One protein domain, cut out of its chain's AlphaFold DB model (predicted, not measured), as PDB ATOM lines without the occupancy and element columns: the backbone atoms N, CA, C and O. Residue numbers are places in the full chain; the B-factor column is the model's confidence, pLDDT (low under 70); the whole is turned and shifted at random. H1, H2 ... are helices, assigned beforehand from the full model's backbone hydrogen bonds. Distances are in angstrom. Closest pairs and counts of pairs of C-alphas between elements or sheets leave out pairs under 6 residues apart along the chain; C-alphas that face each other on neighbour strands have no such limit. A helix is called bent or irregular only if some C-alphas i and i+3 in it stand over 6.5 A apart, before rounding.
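Overview. This is residues 275 to 336 of the 338 residues of the protein "DEAD/DEAH box helicase family protein" of Escherichia coli (UniProt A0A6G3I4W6). The longest helix, H3, makes the long axis; H2 folds back from its start as a narrow V, and H1 runs beside H2, the three centres making a triangle with few contacts. The printed part has 62 residues, with three named helices in the order H1, H2, H3 and no named strand: all helix, compact, radius of gyration of the C-alphas 11.7 A, spans 34 by 19 by 16 A.

Along the chain. Find C-alpha 315 at (291.823, 245.823, 50.838); from there H3 runs 28.5 A to residue 334. It is irregular, but only just: C-alphas 317 and 320 are 6.6 A apart. H2, residues 297 to 311, spans 21.2 A and is irregular: C-alphas 298 and 301 are 8.4 A apart. H1, residues 275 to 288, spans 19.9 A from (295.118, 251.002, 42.935).

Arrangement. H2 and H3 form a helical hairpin and touch through residues 307 to 311 and 317 to 321 alone, opposite ways at a shallow tilt of 31 degrees; their closest C-alphas, Leu 310 and Val 318, are 5.4 A apart. H1 is close to H2 but not clearly touching, closest C-alphas Leu 287 and Gly 304 at 6.2 A, opposite ways at a shallow tilt of 13 degrees. H1 is also close to H3 but not clearly touching, closest C-alphas Glu 276 and Thr 315 at 7.5 A. Every O i to N i+4 pair is within hydrogen-bond range in H1, 9 of 11 in H2 and 14 of 16 in H3.

Size, cuts and confidence. The C-alphas farthest apart, Ser 313 and Gly 336, are 35.3 A apart. The printed part has no cut, no link is long, and no printed residue is under 70 in pLDDT.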
ATOM      1  N   GLN A 275     295.791 250.490  41.737       90.88
ATOM      2  CA  GLN A 275     295.118 251.002  42.935       90.88
ATOM      3  C   GLN A 275     295.549 250.272  44.216       90.88
ATOM      4  O   GLN A 275     295.711 250.897  45.264       90.88
ATOM      5  N   GLU A 276     295.736 248.951  44.155       88.00
ATOM      6  CA  GLU A 276     296.231 248.165  45.293       88.00
ATOM      7  C   GLU A 276     297.695 248.483  45.594       88.00
ATOM      8  O   GLU A 276     298.072 248.583  46.764       88.00
ATOM      9  N   GLN A 277     298.496 248.700  44.550       90.12
ATOM     10  CA  GLN A 277     299.884 249.121  44.675       90.12
ATOM     11  C   GLN A 277     299.990 250.526  45.295       90.12
ATOM     12  O   GLN A 277     300.725 250.711  46.265       90.12
ATOM     13  N   ASP A 278     299.197 251.495  44.824       91.81
ATOM     14  CA  ASP A 278     299.139 252.846  45.405       91.81
ATOM     15  C   ASP A 278     298.692 252.809  46.877       91.81
ATOM     16  O   ASP A 278     299.300 253.447  47.744       91.81
ATOM     17  N   LEU A 279     297.675 252.006  47.210       89.81
ATOM     18  CA  LEU A 279     297.249 251.814  48.596       89.81
ATOM     19  C   LEU A 279     298.377 251.236  49.462       89.81
ATOM     20  O   LEU A 279     298.609 251.727  50.573       89.81
ATOM     21  N   TYR A 280     299.066 250.204  48.972       87.75
ATOM     22  CA  TYR A 280     300.187 249.583  49.669       87.75
ATOM     23  C   TYR A 280     301.284 250.609  49.972       87.75
ATOM     24  O   TYR A 280     301.685 250.754  51.130       87.75
ATOM     25  N   GLU A 281     301.699 251.388  48.972       90.19
ATOM     26  CA  GLU A 281     302.727 252.418  49.120       90.19
ATOM     27  C   GLU A 281     302.313 253.526  50.093       90.19
ATOM     28  O   GLU A 281     303.112 253.959  50.928       90.19
ATOM     29  N   ARG A 282     301.053 253.977  50.049       90.56
ATOM     30  CA  ARG A 282     300.532 254.994  50.978       90.56
ATOM     31  C   ARG A 282     300.525 254.508  52.419       90.56
ATOM     32  O   ARG A 282     300.921 255.250  53.321       90.56
ATOM     33  N   VAL A 283     300.084 253.274  52.652       88.25
ATOM     34  CA  VAL A 283     300.089 252.699  54.000       88.25
ATOM     35  C   VAL A 283     301.522 252.449  54.464       88.25
ATOM     36  O   VAL A 283     301.835 252.732  55.617       88.25
ATOM     37  N   GLN A 284     302.421 252.007  53.586       86.88
ATOM     38  CA  GLN A 284     303.834 251.857  53.922       86.88
ATOM     39  C   GLN A 284     304.462 253.193  54.342       86.88
ATOM     40  O   GLN A 284     305.038 253.267  55.429       86.88
ATOM     41  N   LYS A 285     304.234 254.270  53.578       88.31
ATOM     42  CA  LYS A 285     304.659 255.634  53.940       88.31
ATOM     43  C   LYS A 285     304.103 256.073  55.299       88.31
ATOM     44  O   LYS A 285     304.809 256.702  56.081       88.31
ATOM     45  N   LEU A 286     302.851 255.733  55.622       85.38
ATOM     46  CA  LEU A 286     302.266 256.013  56.942       85.38
ATOM     47  C   LEU A 286     302.984 255.252  58.072       85.38
ATOM     48  O   LEU A 286     303.197 255.815  59.148       85.38
ATOM     49  N   LEU A 287     303.342 253.985  57.841       84.12
ATOM     50  CA  LEU A 287     304.030 253.135  58.819       84.12
ATOM     51  C   LEU A 287     305.490 253.558  59.058       84.12
ATOM     52  O   LEU A 287     305.993 253.373  60.170       84.12
ATOM     53  N   GLU A 288     306.152 254.129  58.051       84.12
ATOM     54  CA  GLU A 288     307.547 254.596  58.112       84.12
ATOM     55  C   GLU A 288     307.711 255.935  58.852       84.12
ATOM     56  O   GLU A 288     308.775 256.201  59.398       84.12
ATOM     57  N   ARG A 289     306.659 256.760  58.961       83.88
ATOM     58  CA  ARG A 289     306.713 258.063  59.661       83.88
ATOM     59  C   ARG A 289     306.954 257.925  61.166       83.88
ATOM     60  O   ARG A 289     305.992 257.689  61.907       83.88
ATOM     61  N   GLU A 290     308.185 258.108  61.633       71.06
ATOM     62  CA  GLU A 290     308.583 257.926  63.042       71.06
ATOM     63  C   GLU A 290     307.723 258.736  64.034       71.06
ATOM     64  O   GLU A 290     307.261 258.177  65.033       71.06
ATOM     65  N   ASP A 291     307.337 259.964  63.672       70.69
ATOM     66  CA  ASP A 291     306.528 260.876  64.504       70.69
ATOM     67  C   ASP A 291     305.006 260.753  64.313       70.69
ATOM     68  O   ASP A 291     304.224 261.627  64.686       70.69
ATOM     69  N   SER A 292     304.535 259.660  63.714       73.50
ATOM     70  CA  SER A 292     303.102 259.454  63.496       73.50
ATOM     71  C   SER A 292     302.336 259.192  64.802       73.50
ATOM     72  O   SER A 292     302.500 258.148  65.437       73.50
ATOM     73  N   TYR A 293     301.400 260.084  65.137       76.12
ATOM     74  CA  TYR A 293     300.407 259.892  66.205       76.12
ATOM     75  C   TYR A 293     299.361 258.808  65.896       76.12
ATOM     76  O   TYR A 293     298.578 258.422  66.773       76.12
ATOM     77  N   ALA A 294     299.350 258.289  64.661       73.56
ATOM     78  CA  ALA A 294     298.403 257.265  64.237       73.56
ATOM     79  C   ALA A 294     298.594 255.978  65.048       73.56
ATOM     80  O   ALA A 294     297.626 255.363  65.493       73.56
ATOM     81  N   LEU A 295     299.848 255.589  65.294       78.00
ATOM     82  CA  LEU A 295     300.182 254.342  65.973       78.00
ATOM     83  C   LEU A 295     300.572 254.602  67.436       78.00
ATOM     84  O   LEU A 295     301.442 255.430  67.702       78.00
ATOM     85  N   PRO A 296     300.001 253.879  68.417       74.81
ATOM     86  CA  PRO A 296     300.457 253.987  69.799       74.81
ATOM     87  C   PRO A 296     301.932 253.574  69.935       74.81
ATOM     88  O   PRO A 296     302.290 252.443  69.601       74.81
ATOM     89  N   LYS A 297     302.770 254.461  70.498       76.25
ATOM     90  CA  LYS A 297     304.231 254.267  70.648       76.25
ATOM     91  C   LYS A 297     304.601 252.900  71.246       76.25
ATOM     92  O   LYS A 297     305.494 252.231  70.738       76.25
ATOM     93  N   ARG A 298     303.853 252.434  72.256       77.00
ATOM     94  CA  ARG A 298     304.098 251.164  72.971       77.00
ATOM     95  C   ARG A 298     303.928 249.899  72.113       77.00
ATOM     96  O   ARG A 298     304.517 248.874  72.435       77.00
ATOM     97  N   HIS A 299     303.141 249.949  71.034       76.31
ATOM     98  CA  HIS A 299     302.816 248.775  70.203       76.31
ATOM     99  C   HIS A 299     303.056 248.993  68.704       76.31
ATOM    100  O   HIS A 299     302.619 248.186  67.886       76.31
ATOM    101  N   ARG A 300     303.787 250.052  68.336       80.12
ATOM    102  CA  ARG A 300     303.991 250.484  66.948       80.12
ATOM    103  C   ARG A 300     304.463 249.361  66.020       80.12
ATOM    104  O   ARG A 300     303.888 249.175  64.952       80.12
ATOM    105  N   HIS A 301     305.467 248.590  66.445       79.12
ATOM    106  CA  HIS A 301     306.009 247.482  65.655       79.12
ATOM    107  C   HIS A 301     304.954 246.399  65.371       79.12
ATOM    108  O   HIS A 301     304.754 246.012  64.223       79.12
ATOM    109  N   LEU A 302     304.223 245.964  66.403       82.44
ATOM    110  CA  LEU A 302     303.184 244.939  66.281       82.44
ATOM    111  C   LEU A 302     302.029 245.415  65.387       82.44
ATOM    112  O   LEU A 302     301.613 244.695  64.483       82.44
ATOM    113  N   THR A 303     301.529 246.635  65.606       79.62
ATOM    114  CA  THR A 303     300.443 247.204  64.797       79.62
ATOM    115  C   THR A 303     300.866 247.373  63.336       79.62
ATOM    116  O   THR A 303     300.079 247.083  62.436       79.62
ATOM    117  N   GLY A 304     302.122 247.759  63.084       82.62
ATOM    118  CA  GLY A 304     302.687 247.814  61.735       82.62
ATOM    119  C   GLY A 304     302.723 246.446  61.046       82.62
ATOM    120  O   GLY A 304     302.318 246.333  59.890       82.62
ATOM    121  N   LEU A 305     303.130 245.389  61.758       82.88
ATOM    122  CA  LEU A 305     303.100 244.016  61.234       82.88
ATOM    123  C   LEU A 305     301.673 243.541  60.923       82.88
ATOM    124  O   LEU A 305     301.449 242.913  59.888       82.88
ATOM    125  N   ILE A 306     300.702 243.864  61.784       84.12
ATOM    126  CA  ILE A 306     299.287 243.531  61.568       84.12
ATOM    127  C   ILE A 306     298.761 244.228  60.308       84.12
ATOM    128  O   ILE A 306     298.165 243.568  59.462       84.12
ATOM    129  N   LEU A 307     299.021 245.528  60.140       82.94
ATOM    130  CA  LEU A 307     298.587 246.280  58.957       82.94
ATOM    131  C   LEU A 307     299.201 245.735  57.663       82.94
ATOM    132  O   LEU A 307     298.472 245.528  56.697       82.94
ATOM    133  N   ARG A 308     300.500 245.410  57.660       84.88
ATOM    134  CA  ARG A 308     301.170 244.766  56.512       84.88
ATOM    135  C   ARG A 308     300.551 243.410  56.169       84.88
ATOM    136  O   ARG A 308     300.294 243.131  55.003       84.88
ATOM    137  N   LYS A 309     300.254 242.590  57.182       84.88
ATOM    138  CA  LYS A 309     299.604 241.284  56.996       84.88
ATOM    139  C   LYS A 309     298.183 241.414  56.440       84.88
ATOM    140  O   LYS A 309     297.752 240.590  55.636       84.88
ATOM    141  N   LEU A 310     297.435 242.421  56.885       84.88
ATOM    142  CA  LEU A 310     296.082 242.668  56.396       84.88
ATOM    143  C   LEU A 310     296.095 243.187  54.951       84.88
ATOM    144  O   LEU A 310     295.255 242.747  54.168       84.88
ATOM    145  N   LEU A 311     297.063 244.042  54.584       84.31
ATOM    146  CA  LEU A 311     297.247 244.530  53.207       84.31
ATOM    147  C   LEU A 311     297.472 243.380  52.228       84.31
ATOM    148  O   LEU A 311     296.873 243.367  51.163       84.31
ATOM    149  N   SER A 312     298.269 242.381  52.619       77.75
ATOM    150  CA  SER A 312     298.505 241.189  51.795       77.75
ATOM    151  C   SER A 312     297.311 240.230  51.702       77.75
ATOM    152  O   SER A 312     297.385 239.243  50.981       77.75
ATOM    153  N   SER A 313     296.244 240.461  52.474       82.25
ATOM    154  CA  SER A 313     295.074 239.576  52.533       82.25
ATOM    155  C   SER A 313     293.896 240.135  51.737       82.25
ATOM    156  O   SER A 313     293.346 239.454  50.877       82.25
ATOM    157  N   SER A 314     293.483 241.375  52.023       82.69
ATOM    158  CA  SER A 314     292.407 242.057  51.296       82.69
ATOM    159  C   SER A 314     292.373 243.542  51.647       82.69
ATOM    160  O   SER A 314     292.449 243.913  52.821       82.69
ATOM    161  N   THR A 315     292.099 244.389  50.655       82.12
ATOM    162  CA  THR A 315     291.823 245.823  50.838       82.12
ATOM    163  C   THR A 315     290.741 246.081  51.894       82.12
ATOM    164  O   THR A 315     290.870 246.975  52.735       82.12
ATOM    165  N   LYS A 316     289.702 245.236  51.945       82.81
ATOM    166  CA  LYS A 316     288.617 245.346  52.935       82.81
ATOM    167  C   LYS A 316     289.077 245.000  54.355       82.81
ATOM    168  O   LYS A 316     288.563 245.568  55.316       82.81
ATOM    169  N   ALA A 317     290.055 244.105  54.500       82.25
ATOM    170  CA  ALA A 317     290.582 243.693  55.802       82.25
ATOM    171  C   ALA A 317     291.368 244.822  56.497       82.25
ATOM    172  O   ALA A 317     291.384 244.917  57.727       82.25
ATOM    173  N   VAL A 318     291.984 245.711  55.713       86.75
ATOM    174  CA  VAL A 318     292.716 246.885  56.210       86.75
ATOM    175  C   VAL A 318     291.794 248.054  56.537       86.75
ATOM    176  O   VAL A 318     292.073 248.788  57.486       86.75
ATOM    177  N   LEU A 319     290.683 248.207  55.809       88.25
ATOM    178  CA  LEU A 319     289.770 249.347  55.931       88.25
ATOM    179  C   LEU A 319     289.338 249.622  57.378       88.25
ATOM    180  O   LEU A 319     289.454 250.755  57.838       88.25
ATOM    181  N   ASN A 320     288.909 248.589  58.112       85.44
ATOM    182  CA  ASN A 320     288.464 248.743  59.502       85.44
ATOM    183  C   ASN A 320     289.588 249.292  60.403       85.44
ATOM    184  O   ASN A 320     289.379 250.185  61.218       85.44
ATOM    185  N   ASN A 321     290.823 248.819  60.208       86.38
ATOM    186  CA  ASN A 321     291.965 249.318  60.974       86.38
ATOM    187  C   ASN A 321     292.317 250.762  60.594       86.38
ATOM    188  O   ASN A 321     292.594 251.565  61.480       86.38
ATOM    189  N   LEU A 322     292.265 251.122  59.307       88.38
ATOM    190  CA  LEU A 322     292.477 252.507  58.873       88.38
ATOM    191  C   LEU A 322     291.398 253.453  59.414       88.38
ATOM    192  O   LEU A 322     291.722 254.571  59.805       88.38
ATOM    193  N   GLN A 323     290.141 253.007  59.494       89.81
ATOM    194  CA  GLN A 323     289.055 253.773  60.110       89.81
ATOM    195  C   GLN A 323     289.308 254.004  61.603       89.81
ATOM    196  O   GLN A 323     289.229 255.140  62.055       89.81
ATOM    197  N   ILE A 324     289.713 252.971  62.349       87.00
ATOM    198  CA  ILE A 324     290.084 253.106  63.767       87.00
ATOM    199  C   ILE A 324     291.244 254.099  63.942       87.00
ATOM    200  O   ILE A 324     291.210 254.941  64.842       87.00
ATOM    201  N   LEU A 325     292.266 254.027  63.082       87.25
ATOM    202  CA  LEU A 325     293.388 254.971  63.106       87.25
ATOM    203  C   LEU A 325     292.935 256.402  62.800       87.25
ATOM    204  O   LEU A 325     293.373 257.329  63.481       87.25
ATOM    205  N   LYS A 326     292.037 256.583  61.826       90.31
ATOM    206  CA  LYS A 326     291.441 257.879  61.490       90.31
ATOM    207  C   LYS A 326     290.670 258.458  62.679       90.31
ATOM    208  O   LYS A 326     290.998 259.555  63.114       90.31
ATOM    209  N   THR A 327     289.731 257.709  63.261       90.12
ATOM    210  CA  THR A 327     288.932 258.161  64.415       90.12
ATOM    211  C   THR A 327     289.813 258.505  65.615       90.12
ATOM    212  O   THR A 327     289.577 259.488  66.316       90.12
ATOM    213  N   ARG A 328     290.880 257.730  65.845       86.25
ATOM    214  CA  ARG A 328     291.874 258.034  66.880       86.25
ATOM    215  C   ARG A 328     292.574 259.370  66.621       86.25
ATOM    216  O   ARG A 328     292.713 260.150  67.556       86.25
ATOM    217  N   LEU A 329     293.044 259.611  65.398       88.12
ATOM    218  CA  LEU A 329     293.718 260.859  65.026       88.12
ATOM    219  C   LEU A 329     292.779 262.066  65.136       88.12
ATOM    220  O   LEU A 329     293.180 263.093  65.669       88.12
ATOM    221  N   GLU A 330     291.530 261.925  64.690       91.06
ATOM    222  CA  GLU A 330     290.497 262.960  64.819       91.06
ATOM    223  C   GLU A 330     290.249 263.320  66.287       91.06
ATOM    224  O   GLU A 330     290.211 264.498  66.632       91.06
ATOM    225  N   ARG A 331     290.173 262.317  67.170       89.25
ATOM    226  CA  ARG A 331     290.051 262.541  68.614       89.25
ATOM    227  C   ARG A 331     291.266 263.268  69.196       89.25
ATOM    228  O   ARG A 331     291.089 264.236  69.921       89.25
ATOM    229  N   LEU A 332     292.485 262.840  68.860       87.06
ATOM    230  CA  LEU A 332     293.710 263.486  69.354       87.06
ATOM    231  C   LEU A 332     293.821 264.951  68.901       87.06
ATOM    232  O   LEU A 332     294.305 265.789  69.659       87.06
ATOM    233  N   LYS A 333     293.335 265.257  67.693       89.75
ATOM    234  CA  LYS A 333     293.242 266.624  67.175       89.75
ATOM    235  C   LYS A 333     292.234 267.469  67.961       89.75
ATOM    236  O   LYS A 333     292.519 268.616  68.281       89.75
ATOM    237  N   LEU A 334     291.067 266.909  68.296       89.81
ATOM    238  CA  LEU A 334     290.065 267.586  69.137       89.81
ATOM    239  C   LEU A 334     290.577 267.847  70.562       89.81
ATOM    240  O   LEU A 334     290.225 268.856  71.163       89.81
ATOM    241  N   GLU A 335     291.423 266.960  71.086       88.75
ATOM    242  CA  GLU A 335     292.063 267.082  72.403       88.75
ATOM    243  C   GLU A 335     293.270 268.049  72.410       88.75
ATOM    244  O   GLU A 335     293.867 268.267  73.462       88.75
ATOM    245  N   GLY A 336     293.647 268.632  71.262       82.75
ATOM    246  CA  GLY A 336     294.780 269.562  71.142       82.75
ATOM    247  C   GLY A 336     296.160 268.906  71.279       82.75
ATOM    248  O   GLY A 336     297.148 269.591  71.528       82.75
TER     249      GLY A 336